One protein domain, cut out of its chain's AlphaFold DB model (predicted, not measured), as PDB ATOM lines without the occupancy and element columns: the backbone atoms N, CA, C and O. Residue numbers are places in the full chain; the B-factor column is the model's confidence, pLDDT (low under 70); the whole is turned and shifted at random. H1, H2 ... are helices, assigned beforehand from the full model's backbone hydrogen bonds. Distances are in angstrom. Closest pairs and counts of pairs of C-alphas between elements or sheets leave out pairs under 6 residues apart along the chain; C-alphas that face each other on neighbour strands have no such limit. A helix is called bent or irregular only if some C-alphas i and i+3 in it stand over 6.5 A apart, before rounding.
ATOM      1  N   GLU A  91     -29.484   9.362   8.511       74.12
ATOM      2  CA  GLU A  91     -29.307   9.780   9.909       74.12
ATOM      3  C   GLU A  91     -28.940  11.266  10.020       74.12
ATOM      4  O   GLU A  91     -29.555  12.002  10.787       74.12
ATOM      5  N   LYS A  92     -28.015  11.746   9.178       80.81
ATOM      6  CA  LYS A  92     -27.602  13.157   9.156       80.81
ATOM      7  C   LYS A  92     -28.708  14.073   8.638       80.81
ATOM      8  O   LYS A  92     -28.833  15.194   9.118       80.81
ATOM      9  N   ILE A  93     -29.517  13.599   7.689       82.81
ATOM     10  CA  ILE A  93     -30.694  14.329   7.197       82.81
ATOM     11  C   ILE A  93     -31.727  14.473   8.317       82.81
ATOM     12  O   ILE A  93     -32.275  15.556   8.511       82.81
ATOM     13  N   LYS A  94     -31.973  13.403   9.083       83.44
ATOM     14  CA  LYS A  94     -32.918  13.418  10.207       83.44
ATOM     15  C   LYS A  94     -32.476  14.386  11.305       83.44
ATOM     16  O   LYS A  94     -33.299  15.170  11.777       83.44
ATOM     17  N   ASP A  95     -31.197  14.363  11.669       84.12
ATOM     18  CA  ASP A  95     -30.642  15.261  12.686       84.12
ATOM     19  C   ASP A  95     -30.698  16.725  12.225       84.12
ATOM     20  O   ASP A  95     -31.176  17.591  12.961       84.12
ATOM     21  N   ALA A  96     -30.321  16.995  10.969       82.69
ATOM     22  CA  ALA A  96     -30.413  18.329  10.380       82.69
ATOM     23  C   ALA A  96     -31.864  18.831  10.297       82.69
ATOM     24  O   ALA A  96     -32.123  19.996  10.585       82.69
ATOM     25  N   ALA A  97     -32.828  17.966   9.959       85.12
ATOM     26  CA  ALA A  97     -34.243  18.332   9.878       85.12
ATOM     27  C   ALA A  97     -34.837  18.647  11.260       85.12
ATOM     28  O   ALA A  97     -35.659  19.559  11.394       85.12
ATOM     29  N   GLN A  98     -34.415  17.922  12.302       85.94
ATOM     30  CA  GLN A  98     -34.786  18.228  13.686       85.94
ATOM     31  C   GLN A  98     -34.169  19.545  14.158       85.94
ATOM     32  O   GLN A  98     -34.842  20.335  14.820       85.94
ATOM     33  N   GLU A  99     -32.910  19.811  13.812       86.19
ATOM     34  CA  GLU A  99     -32.252  21.068  14.163       86.19
ATOM     35  C   GLU A  99     -32.882  22.265  13.431       86.19
ATOM     36  O   GLU A  99     -33.172  23.284  14.063       86.19
ATOM     37  N   PHE A 100     -33.181  22.126  12.136       85.81
ATOM     38  CA  PHE A 100     -33.878  23.149  11.351       85.81
ATOM     39  C   PHE A 100     -35.294  23.408  11.868       85.81
ATOM     40  O   PHE A 100     -35.658  24.567  12.042       85.81
ATOM     41  N   GLY A 101     -36.062  22.363  12.192       84.19
ATOM     42  CA  GLY A 101     -37.408  22.519  12.758       84.19
ATOM     43  C   GLY A 101     -37.413  23.169  14.147       84.19
ATOM     44  O   GLY A 101     -38.341  23.895  14.487       84.19
ATOM     45  N   ARG A 102     -36.348  22.989  14.946       85.69
ATOM     46  CA  ARG A 102     -36.173  23.726  16.215       85.69
ATOM     47  C   ARG A 102     -35.886  25.211  15.993       85.69
ATOM     48  O   ARG A 102     -36.351  26.031  16.780       85.69
ATOM     49  N   ARG A 103     -35.106  25.555  14.963       84.44
ATOM     50  CA  ARG A 103     -34.772  26.950  14.617       84.44
ATOM     51  C   ARG A 103     -35.939  27.672  13.938       84.44
ATOM     52  O   ARG A 103     -36.134  28.859  14.178       84.44
ATOM     53  N   TYR A 104     -36.718  26.951  13.138       84.75
ATOM     54  CA  TYR A 104     -37.840  27.468  12.360       84.75
ATOM     55  C   TYR A 104     -39.089  26.605  12.596       84.75
ATOM     56  O   TYR A 104     -39.351  25.691  11.816       84.75
ATOM     57  N   PRO A 105     -39.889  26.891  13.641       81.94
ATOM     58  CA  PRO A 105     -41.066  26.091  14.000       81.94
ATOM     59  C   PRO A 105     -42.127  25.983  12.896       81.94
ATOM     60  O   PRO A 105     -42.919  25.044  12.883       81.94
ATOM     61  N   GLN A 106     -42.149  26.945  11.970       79.56
ATOM     62  CA  GLN A 106     -43.006  26.942  10.784       79.56
ATOM     63  C   GLN A 106     -42.654  25.828   9.783       79.56
ATOM     64  O   GLN A 106     -43.493  25.436   8.977       79.56
ATOM     65  N   LEU A 107     -41.431  25.292   9.843       81.44
ATOM     66  CA  LEU A 107     -40.993  24.167   9.031       81.44
ATOM     67  C   LEU A 107     -41.118  22.873   9.836       81.44
ATOM     68  O   LEU A 107     -40.368  22.622  10.778       81.44
ATOM     69  N   ASN A 108     -42.056  22.016   9.440       85.19
ATOM     70  CA  ASN A 108     -42.191  20.698  10.047       85.19
ATOM     71  C   ASN A 108     -41.006  19.803   9.629       85.19
ATOM     72  O   ASN A 108     -40.817  19.528   8.443       85.19
ATOM     73  N   SER A 109     -40.242  19.304  10.606       85.06
ATOM     74  CA  SER A 109     -39.112  18.390  10.393       85.06
ATOM     75  C   SER A 109     -39.478  17.149   9.571       85.06
ATOM     76  O   SER A 109     -38.675  16.712   8.748       85.06
ATOM     77  N   ASP A 110     -40.691  16.610   9.731       82.69
ATOM     78  CA  ASP A 110     -41.153  15.448   8.962       82.69
ATOM     79  C   ASP A 110     -41.393  15.802   7.488       82.69
ATOM     80  O   ASP A 110     -41.084  15.006   6.600       82.69
ATOM     81  N   LYS A 111     -41.870  17.025   7.208       85.25
ATOM     82  CA  LYS A 111     -42.004  17.531   5.834       85.25
ATOM     83  C   LYS A 111     -40.646  17.814   5.196       85.25
ATOM     84  O   LYS A 111     -40.460  17.504   4.025       85.25
ATOM     85  N   LEU A 112     -39.686  18.368   5.940       85.50
ATOM     86  CA  LEU A 112     -38.316  18.577   5.450       85.50
ATOM     87  C   LEU A 112     -37.632  17.250   5.112       85.50
ATOM     88  O   LEU A 112     -36.993  17.131   4.067       85.50
ATOM     89  N   LYS A 113     -37.822  16.228   5.953       85.56
ATOM     90  CA  LYS A 113     -37.345  14.877   5.655       85.56
ATOM     91  C   LYS A 113     -38.028  14.310   4.408       85.56
ATOM     92  O   LYS A 113     -37.344  13.837   3.511       85.56
ATOM     93  N   GLY A 114     -39.354  14.427   4.314       84.00
ATOM     94  CA  GLY A 114     -40.105  13.999   3.133       84.00
ATOM     95  C   GLY A 114     -39.664  14.705   1.846       84.00
ATOM     96  O   GLY A 114     -39.624  14.077   0.792       84.00
ATOM     97  N   LEU A 115     -39.279  15.982   1.927       86.56
ATOM     98  CA  LEU A 115     -38.705  16.731   0.808       86.56
ATOM     99  C   LEU A 115     -37.342  16.155   0.389       86.56
ATOM    100  O   LEU A 115     -37.119  15.938  -0.801       86.56
ATOM    101  N   ALA A 116     -36.462  15.863   1.351       84.44
ATOM    102  CA  ALA A 116     -35.168  15.227   1.096       84.44
ATOM    103  C   ALA A 116     -35.313  13.820   0.488       84.44
ATOM    104  O   ALA A 116     -34.604  13.494  -0.457       84.44
ATOM    105  N   ASP A 117     -36.271  13.022   0.967       83.12
ATOM    106  CA  ASP A 117     -36.538  11.667   0.462       83.12
ATOM    107  C   ASP A 117     -37.110  11.676  -0.971       83.12
ATOM    108  O   ASP A 117     -36.939  10.719  -1.730       83.12
ATOM    109  N   LYS A 118     -37.800  12.756  -1.363       84.38
ATOM    110  CA  LYS A 118     -38.359  12.930  -2.715       84.38
ATOM    111  C   LYS A 118     -37.333  13.411  -3.736       84.38
ATOM    112  O   LYS A 118     -37.562  13.209  -4.929       84.38
ATOM    113  N   LEU A 119     -36.226  14.011  -3.300       82.88
ATOM    114  CA  LEU A 119     -35.149  14.444  -4.189       82.88
ATOM    115  C   LEU A 119     -34.391  13.232  -4.726       82.88
ATOM    116  O   LEU A 119     -33.813  12.446  -3.978       82.88
ATOM    117  N   LYS A 120     -34.407  13.082  -6.051       79.44
ATOM    118  CA  LYS A 120     -33.718  11.998  -6.756       79.44
ATOM    119  C   LYS A 120     -32.445  12.514  -7.408       79.44
ATOM    120  O   LYS A 120     -32.384  13.651  -7.880       79.44
ATOM    121  N   ASP A 121     -31.459  11.628  -7.495       70.12
ATOM    122  CA  ASP A 121     -30.242  11.877  -8.255       70.12
ATOM    123  C   ASP A 121     -30.602  12.137  -9.731       70.12
ATOM    124  O   ASP A 121     -31.271  11.322 -10.368       70.12
ATOM    125  N   GLY A 122     -30.178  13.287 -10.265       72.69
ATOM    126  CA  GLY A 122     -30.429  13.684 -11.656       72.69
ATOM    127  C   GLY A 122     -31.678  14.539 -11.907       72.69
ATOM    128  O   GLY A 122     -31.953  14.824 -13.070       72.69
ATOM    129  N   MET A 123     -32.408  14.972 -10.868       80.81
ATOM    130  CA  MET A 123     -33.476  15.971 -11.042       80.81
ATOM    131  C   MET A 123     -32.944  17.274 -11.642       80.81
ATOM    132  O   MET A 123     -31.856  17.738 -11.287       80.81
ATOM    133  N   SER A 124     -33.734  17.883 -12.522       84.75
ATOM    134  CA  SER A 124     -33.436  19.203 -13.071       84.75
ATOM    135  C   SER A 124     -33.732  20.310 -12.054       84.75
ATOM    136  O   SER A 124     -34.498  20.135 -11.103       84.75
ATOM    137  N   LYS A 125     -33.169  21.501 -12.280       85.56
ATOM    138  CA  LYS A 125     -33.451  22.681 -11.449       85.56
ATOM    139  C   LYS A 125     -34.950  23.024 -11.383       85.56
ATOM    140  O   LYS A 125     -35.449  23.408 -10.332       85.56
ATOM    141  N   GLU A 126     -35.667  22.843 -12.492       85.69
ATOM    142  CA  GLU A 126     -37.099  23.137 -12.612       85.69
ATOM    143  C   GLU A 126     -37.940  22.132 -11.821       85.69
ATOM    144  O   GLU A 126     -38.921  22.503 -11.179       85.69
ATOM    145  N   GLU A 127     -37.532  20.863 -11.817       85.94
ATOM    146  CA  GLU A 127     -38.187  19.809 -11.041       85.94
ATOM    147  C   GLU A 127     -38.012  20.029  -9.537       85.94
ATOM    148  O   GLU A 127     -38.979  19.888  -8.788       85.94
ATOM    149  N   ILE A 128     -36.815  20.437  -9.101       86.19
ATOM    150  CA  ILE A 128     -36.540  20.780  -7.697       86.19
ATOM    151  C   ILE A 128     -37.393  21.978  -7.271       86.19
ATOM    152  O   ILE A 128     -38.044  21.925  -6.228       86.19
ATOM    153  N   LEU A 129     -37.434  23.040  -8.082       86.94
ATOM    154  CA  LEU A 129     -38.244  24.226  -7.792       86.94
ATOM    155  C   LEU A 129     -39.733  23.872  -7.672       86.94
ATOM    156  O   LEU A 129     -40.401  24.286  -6.724       86.94
ATOM    157  N   LYS A 130     -40.244  23.051  -8.597       88.81
ATOM    158  CA  LYS A 130     -41.635  22.593  -8.584       88.81
ATOM    159  C   LYS A 130     -41.951  21.758  -7.342       88.81
ATOM    160  O   LYS A 130     -42.961  22.008  -6.690       88.81
ATOM    161  N   LEU A 131     -41.073  20.821  -6.984       89.38
ATOM    162  CA  LEU A 131     -41.222  19.991  -5.787       89.38
ATOM    163  C   LEU A 131     -41.274  20.845  -4.511       89.38
ATOM    164  O   LEU A 131     -42.104  20.605  -3.633       89.38
ATOM    165  N   VAL A 132     -40.412  21.859  -4.418       89.56
ATOM    166  CA  VAL A 132     -40.387  22.774  -3.271       89.56
ATOM    167  C   VAL A 132     -41.674  23.595  -3.193       89.56
ATOM    168  O   VAL A 132     -42.217  23.735  -2.102       89.56
ATOM    169  N   HIS A 133     -42.205  24.076  -4.319       88.31
ATOM    170  CA  HIS A 133     -43.484  24.793  -4.340       88.31
ATOM    171  C   HIS A 133     -44.690  23.922  -3.974       88.31
ATOM    172  O   HIS A 133     -45.618  24.412  -3.329       88.31
ATOM    173  N   GLU A 134     -44.691  22.651  -4.378       88.50
ATOM    174  CA  GLU A 134     -45.761  21.706  -4.042       88.50
ATOM    175  C   GLU A 134     -45.803  21.407  -2.534       88.50
ATOM    176  O   GLU A 134     -46.883  21.341  -1.946       88.50
ATOM    177  N   GLU A 135     -44.640  21.270  -1.890       87.44
ATOM    178  CA  GLU A 135     -44.546  21.004  -0.446       87.44
ATOM    179  C   GLU A 135     -44.679  22.267   0.419       87.44
ATOM    180  O   GLU A 135     -45.258  22.217   1.515       87.44
ATOM    181  N   TYR A 136     -44.176  23.400  -0.084       87.38
ATOM    182  CA  TYR A 136     -44.158  24.701   0.583       87.38
ATOM    183  C   TYR A 136     -44.723  25.794  -0.341       87.38
ATOM    184  O   TYR A 136     -43.976  26.490  -1.035       87.38
ATOM    185  N   PRO A 137     -46.053  26.007  -0.323       85.25
ATOM    186  CA  PRO A 137     -46.698  27.045  -1.127       85.25
ATOM    187  C   PRO A 137     -46.254  28.466  -0.754       85.25
ATOM    188  O   PRO A 137     -46.290  29.378  -1.578       85.25
ATOM    189  N   ASN A 138     -45.845  28.668   0.502       86.44
ATOM    190  CA  ASN A 138     -45.335  29.941   0.987       86.44
ATOM    191  C   ASN A 138     -43.890  30.143   0.516       86.44
ATOM    192  O   ASN A 138     -42.999  29.377   0.874       86.44
ATOM    193  N   SER A 139     -43.640  31.220  -0.234       83.62
ATOM    194  CA  SER A 139     -42.322  31.520  -0.805       83.62
ATOM    195  C   SER A 139     -41.213  31.686   0.241       83.62
ATOM    196  O   SER A 139     -40.059  31.374  -0.039       83.62
ATOM    197  N   PHE A 140     -41.548  32.132   1.456       84.12
ATOM    198  CA  PHE A 140     -40.581  32.228   2.551       84.12
ATOM    199  C   PHE A 140     -40.189  30.843   3.086       84.12
ATOM    200  O   PHE A 140     -39.010  30.556   3.275       84.12
ATOM    201  N   GLU A 141     -41.170  29.962   3.282       87.25
ATOM    202  CA  GLU A 141     -40.932  28.585   3.729       87.25
ATOM    203  C   GLU A 141     -40.204  27.770   2.656       87.25
ATOM    204  O   GLU A 141     -39.286  27.027   2.986       87.25
ATOM    205  N   ALA A 142     -40.540  27.971   1.378       87.38
ATOM    206  CA  ALA A 142     -39.828  27.400   0.238       87.38
ATOM    207  C   ALA A 142     -38.343  27.803   0.225       87.38
ATOM    208  O   ALA A 142     -37.469  26.956   0.035       87.38
ATOM    209  N   GLY A 143     -38.042  29.078   0.495       86.88
ATOM    210  CA  GLY A 143     -36.666  29.570   0.602       86.88
ATOM    211  C   GLY A 143     -35.890  28.921   1.753       86.88
ATOM    212  O   GLY A 143     -34.753  28.489   1.561       86.88
ATOM    213  N   LEU A 144     -36.518  28.784   2.925       86.75
ATOM    214  CA  LEU A 144     -35.912  28.106   4.078       86.75
ATOM    215  C   LEU A 144     -35.764  26.589   3.855       86.75
ATOM    216  O   LEU A 144     -34.794  25.983   4.310       86.75
ATOM    217  N   ALA A 145     -36.695  25.965   3.133       88.19
ATOM    218  CA  ALA A 145     -36.604  24.561   2.751       88.19
ATOM    219  C   ALA A 145     -35.429  24.320   1.786       88.19
ATOM    220  O   ALA A 145     -34.696  23.349   1.957       88.19
ATOM    221  N   LEU A 146     -35.186  25.224   0.830       88.94
ATOM    222  CA  LEU A 146     -33.995  25.179  -0.028       88.94
ATOM    223  C   LEU A 146     -32.698  25.362   0.773       88.94
ATOM    224  O   LEU A 146     -31.721  24.668   0.505       88.94
ATOM    225  N   GLU A 147     -32.688  26.224   1.794       87.75
ATOM    226  CA  GLU A 147     -31.540  26.380   2.700       87.75
ATOM    227  C   GLU A 147     -31.249  25.082   3.474       87.75
ATOM    228  O   GLU A 147     -30.095  24.648   3.568       87.75
ATOM    229  N   PHE A 148     -32.298  24.405   3.958       88.69
ATOM    230  CA  PHE A 148     -32.173  23.069   4.538       88.69
ATOM    231  C   PHE A 148     -31.582  22.080   3.525       88.69
ATOM    232  O   PHE A 148     -30.600  21.408   3.844       88.69
ATOM    233  N   LEU A 149     -32.103  22.033   2.295       86.88
ATOM    234  CA  LEU A 149     -31.592  21.149   1.244       86.88
ATOM    235  C   LEU A 149     -30.119  21.423   0.918       86.88
ATOM    236  O   LEU A 149     -29.341  20.483   0.777       86.88
ATOM    237  N   MET A 150     -29.689  22.687   0.893       87.69
ATOM    238  CA  MET A 150     -28.276  23.054   0.729       87.69
ATOM    239  C   MET A 150     -27.388  22.597   1.892       87.69
ATOM    240  O   MET A 150     -26.188  22.384   1.696       87.69
ATOM    241  N   SER A 151     -27.944  22.484   3.102       84.31
ATOM    242  CA  SER A 151     -27.215  22.002   4.282       84.31
ATOM    243  C   SER A 151     -26.993  20.485   4.257       84.31
ATOM    244  O   SER A 151     -25.993  20.010   4.795       84.31
ATOM    245  N   VAL A 152     -27.880  19.741   3.584       84.69
ATOM    246  CA  VAL A 152     -27.826  18.272   3.479       84.69
ATOM    247  C   VAL A 152     -27.352  17.751   2.118       84.69
ATOM    248  O   VAL A 152     -27.143  16.547   1.969       84.69
ATOM    249  N   ALA A 153     -27.155  18.634   1.137       82.81
ATOM    250  CA  ALA A 153     -26.645  18.309  -0.193       82.81
ATOM    251  C   ALA A 153     -25.112  18.302  -0.271       82.81
ATOM    252  O   ALA A 153     -24.419  19.037   0.439       82.81
ATOM    253  N   VAL A 154     -24.585  17.486  -1.183       81.38
ATOM    254  CA  VAL A 154     -23.150  17.323  -1.448       81.38
ATOM    255  C   VAL A 154     -22.750  18.080  -2.719       81.38
ATOM    256  O   VAL A 154     -23.455  18.024  -3.727       81.38
ATOM    257  N   ASP A 155     -21.608  18.772  -2.657       78.00
ATOM    258  CA  ASP A 155     -20.870  19.403  -3.764       78.00
ATOM    259  C   ASP A 155     -21.744  19.976  -4.903       78.00
ATOM    260  O   ASP A 155     -22.361  21.032  -4.751       78.00
ATOM    261  N   ASP A 156     -21.800  19.291  -6.050       73.25
ATOM    262  CA  ASP A 156     -22.442  19.770  -7.279       73.25
ATOM    263  C   ASP A 156     -23.960  19.967  -7.125       73.25
ATOM    264  O   ASP A 156     -24.538  20.889  -7.706       73.25
ATOM    265  N   TYR A 157     -24.608  19.160  -6.281       79.62
ATOM    266  CA  TYR A 157     -26.043  19.268  -6.018       79.62
ATOM    267  C   TYR A 157     -26.373  20.507  -5.180       79.62
ATOM    268  O   TYR A 157     -27.397  21.156  -5.384       79.62
ATOM    269  N   LYS A 158     -25.454  20.913  -4.296       83.94
ATOM    270  CA  LYS A 158     -25.585  22.147  -3.516       83.94
ATOM    271  C   LYS A 158     -25.553  23.387  -4.408       83.94
ATOM    272  O   LYS A 158     -26.354  24.294  -4.200       83.94
ATOM    273  N   ASN A 159     -24.685  23.406  -5.424       83.81
ATOM    274  CA  ASN A 159     -24.642  24.497  -6.406       83.81
ATOM    275  C   ASN A 159     -25.942  24.569  -7.223       83.81
ATOM    276  O   ASN A 159     -26.446  25.657  -7.512       83.81
ATOM    277  N   MET A 160     -26.518  23.412  -7.569       85.00
ATOM    278  CA  MET A 160     -27.804  23.352  -8.262       85.00
ATOM    279  C   MET A 160     -28.934  23.917  -7.394       85.00
ATOM    280  O   MET A 160     -29.662  24.793  -7.852       85.00
ATOM    281  N   ILE A 161     -29.037  23.495  -6.129       86.75
ATOM    282  CA  ILE A 161     -30.045  24.008  -5.187       86.75
ATOM    283  C   ILE A 161     -29.847  25.511  -4.942       86.75
ATOM    284  O   ILE A 161     -30.822  26.256  -4.889       86.75
ATOM    285  N   GLN A 162     -28.601  25.985  -4.870       87.62
ATOM    286  CA  GLN A 162     -28.315  27.416  -4.765       87.62
ATOM    287  C   GLN A 162     -28.819  28.191  -5.989       87.62
ATOM    288  O   GLN A 162     -29.359  29.284  -5.845       87.62
ATOM    289  N   THR A 163     -28.688  27.626  -7.191       87.56
ATOM    290  CA  THR A 163     -29.243  28.234  -8.411       87.56
ATOM    291  C   THR A 163     -30.772  28.275  -8.348       87.56
ATOM    292  O   THR A 163     -31.367  29.300  -8.655       87.56
ATOM    293  N   VAL A 164     -31.408  27.205  -7.861       88.00
ATOM    294  CA  VAL A 164     -32.864  27.163  -7.628       88.00
ATOM    295  C   VAL A 164     -33.304  28.220  -6.609       88.00
ATOM    296  O   VAL A 164     -34.344  28.847  -6.784       88.00
ATOM    297  N   GLN A 165     -32.509  28.468  -5.565       87.69
ATOM    298  CA  GLN A 165     -32.786  29.513  -4.578       87.69
ATOM    299  C   GLN A 165     -32.699  30.921  -5.180       87.69
ATOM    300  O   GLN A 165     -33.505  31.783  -4.836       87.69
ATOM    301  N   VAL A 166     -31.743  31.161  -6.083       88.44
ATOM    302  CA  VAL A 166     -31.658  32.422  -6.832       88.44
ATOM    303  C   VAL A 166     -32.883  32.594  -7.732       88.44
ATOM    304  O   VAL A 166     -33.505  33.655  -7.680       88.44
ATOM    305  N   ASP A 167     -33.273  31.553  -8.474       87.25
ATOM    306  CA  ASP A 167     -34.460  31.576  -9.342       87.25
ATOM    307  C   ASP A 167     -35.742  31.857  -8.516       87.25
ATOM    308  O   ASP A 167     -36.525  32.740  -8.867       87.25
ATOM    309  N   LEU A 168     -35.915  31.210  -7.352       87.94
ATOM    310  CA  LEU A 168     -37.040  31.465  -6.439       87.94
ATOM    311  C   LEU A 168     -37.055  32.912  -5.920       87.94
ATOM    312  O   LEU A 168     -38.107  33.549  -5.872       87.94
ATOM    313  N   ASN A 169     -35.898  33.438  -5.512       85.94
ATOM    314  CA  ASN A 169     -35.797  34.813  -5.028       85.94
ATOM    315  C   ASN A 169     -36.154  35.820  -6.124       85.94
ATOM    316  O   ASN A 169     -36.841  36.802  -5.840       85.94
ATOM    317  N   GLN A 170     -35.744  35.556  -7.367       87.06
ATOM    318  CA  GLN A 170     -36.119  36.386  -8.504       87.06
ATOM    319  C   GLN A 170     -37.637  36.365  -8.726       87.06
ATOM    320  O   GLN A 170     -38.240  37.426  -8.845       87.06
ATOM    321  N   GLU A 171     -38.290  35.198  -8.667       84.94
ATOM    322  CA  GLU A 171     -39.755  35.127  -8.779       84.94
ATOM    323  C   GLU A 171     -40.489  35.904  -7.674       84.94
ATOM    324  O   GLU A 171     -41.549  36.491  -7.918       84.94
ATOM    325  N   ILE A 172     -39.956  35.905  -6.446       82.31
ATOM    326  CA  ILE A 172     -40.522  36.673  -5.328       82.31
ATOM    327  C   ILE A 172     -40.410  38.175  -5.599       82.31
ATOM    328  O   ILE A 172     -41.372  38.910  -5.356       82.31
ATOM    329  N   ILE A 173     -39.251  38.624  -6.087       81.44
ATOM    330  CA  ILE A 173     -39.015  40.023  -6.453       81.44
ATOM    331  C   ILE A 173     -39.972  40.421  -7.575       81.44
ATOM    332  O   ILE A 173     -40.755  41.349  -7.386       81.44
ATOM    333  N   ASP A 174     -40.022  39.654  -8.665       83.88
ATOM    334  CA  ASP A 174     -40.878  39.932  -9.821       83.88
ATOM    335  C   ASP A 174     -42.369  40.006  -9.437       83.88
ATOM    336  O   ASP A 174     -43.114  40.858  -9.930       83.88
ATOM    337  N   LYS A 175     -42.839  39.121  -8.543       82.88
ATOM    338  CA  LYS A 175     -44.224  39.161  -8.035       82.88
ATOM    339  C   LYS A 175     -44.483  40.420  -7.214       82.88
ATOM    340  O   LYS A 175     -45.495  41.085  -7.434       82.88
ATOM    341  N   ARG A 176     -43.571  40.776  -6.305       78.06
ATOM    342  CA  ARG A 176     -43.697  41.991  -5.486       78.06
ATOM    343  C   ARG A 176     -43.652  43.253  -6.331       78.06
ATOM    344  O   ARG A 176     -44.443  44.156  -6.085       78.06
ATOM    345  N   GLU A 177     -42.778  43.316  -7.326       79.56
ATOM    346  CA  GLU A 177     -42.702  44.447  -8.251       79.56
ATOM    347  C   GLU A 177     -44.016  44.631  -9.008       79.56
ATOM    348  O   GLU A 177     -44.530  45.746  -9.072       79.56
ATOM    349  N   LYS A 178     -44.622  43.540  -9.495       80.69
ATOM    350  CA  LYS A 178     -45.946  43.586 -10.136       80.69
ATOM    351  C   LYS A 178     -47.045  44.051  -9.182       80.69
ATOM    352  O   LYS A 178     -47.870  44.874  -9.568       80.69
ATOM    353  N   GLU A 179     -47.065  43.557  -7.945       80.88
ATOM    354  CA  GLU A 179     -48.043  43.985  -6.935       80.88
ATOM    355  C   GLU A 179     -47.889  45.464  -6.563       80.88
ATOM    356  O   GLU A 179     -48.883  46.177  -6.425       80.88
ATOM    357  N   VAL A 180     -46.650  45.933  -6.401       77.19
ATOM    358  CA  VAL A 180     -46.352  47.340  -6.110       77.19
ATOM    359  C   VAL A 180     -46.742  48.213  -7.298       77.19
ATOM    360  O   VAL A 180     -47.437  49.206  -7.099       77.19
TER     361      VAL A 180
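What this domain is: This is residues 91 to 180 of the 311 residues of an uncharacterized protein of Chlamydiales bacterium 38-26 (UniProt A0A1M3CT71). The long helix H5 and the shorter H4 fold back on each other as a nearly aligned hairpin, with H1 beside the last residues of H4; H2 and H3 form a second layer that crosses over one face of these three. H4 sits in the middle and meets the four other helices, while the last stretch of H5, residues 173 to 180, sticks out alone as an arm. The printed part has 90 residues with five named helices, in the order H1, H2, H3, H4, H5, and no named strand; the class is all helix, and the packing of the helices is mostly crossed. The whole is compact, with a radius of gyration of the C-alphas of 12.9 A, and its C-alphas span 44 by 30 by 19 A.

Where its parts are: Begin with the longest helix, H5, residues 155 to 180: find C-alpha 155 at (-20.870, 19.403, -3.764), and from there the helix runs 37.9 A to C-alpha 180 at (-46.352, 47.340, -6.110). Just before it in the chain is H4, residues 139 to 152, which is 20.1 A long and ends with C-alpha 152 at (-27.826, 18.272, 3.479). Go back further and you reach H3, residues 125 to 135, 15.7 A long, and H2, residues 109 to 118, 14.2 A long. The printed part begins with H1, residues 91 to 103, which starts at C-alpha 91 at (-29.307, 9.780, 9.909) and is 18.6 A long. None of the five helices is bent or irregular.

How they stand to each other: Start with H5 and the hub, H4, which form a helical hairpin: they touch at a shallow tilt of 10 degrees and run opposite ways. Look at Met 150 and Lys 158, whose C-alphas are the closest of the two helices at 5.1 A. H5 also touches H3, with residues 160 to 168 alone, at a steep tilt of 65 degrees; the closest C-alphas are those of Lys 125 and Val 164, 5.9 A apart. H3 in turn touches H4 at a steep tilt of 62 degrees, opposite ways, with the C-alphas of Val 132 and Ala 142 closest at 5.8 A. On H4, residues 145 to 149 alone touch H2, and they only just do so, with 3 pairs of C-alphas within 8 A; the closest are those of Leu 112 and Ala 145, 6.8 A apart. H2 and H4 stand at a steep tilt of 69.6 degrees, only just short of about perpendicular. H2 and H3 form a helical hairpin at 35.4 degrees, a tilt only just steep, and the closest C-alphas are those of Leu 115 and Glu 135, 7.3 A apart. H1 touches H4 at residues 148 to 152 alone, with the C-alphas of Ile 93 and Val 152 closest at 6.1 A; their tilt of 37 degrees is only just steep, and they run opposite ways. H1 and H2 form a third helical hairpin at a steep tilt of 43 degrees, with the C-alphas of Ala 97 and Ser 109 closest at 4.9 A. H5 is apart from H1 and from H2, and H1 is apart from H3. In H1, H2, H3, H4 and H5, every backbone O i to N i+4 pair is within hydrogen-bond range.

The domain as a whole: The two C-alphas farthest apart are those of Glu 91 and Val 180, the first and last printed residues, at 44.2 A. Residues 173 to 180, which belong to H5, stand free; without them the body of 82 residues spans 27 by 25 by 17 A. The printed part has no cut. The links from H1 to H2, H3 to H4 and H4 to H5 are tight, the link from H2 to H3 is short, and no link is long. In this predicted model the mean pLDDT of the printed part is 84.3, and no printed residue is under 70.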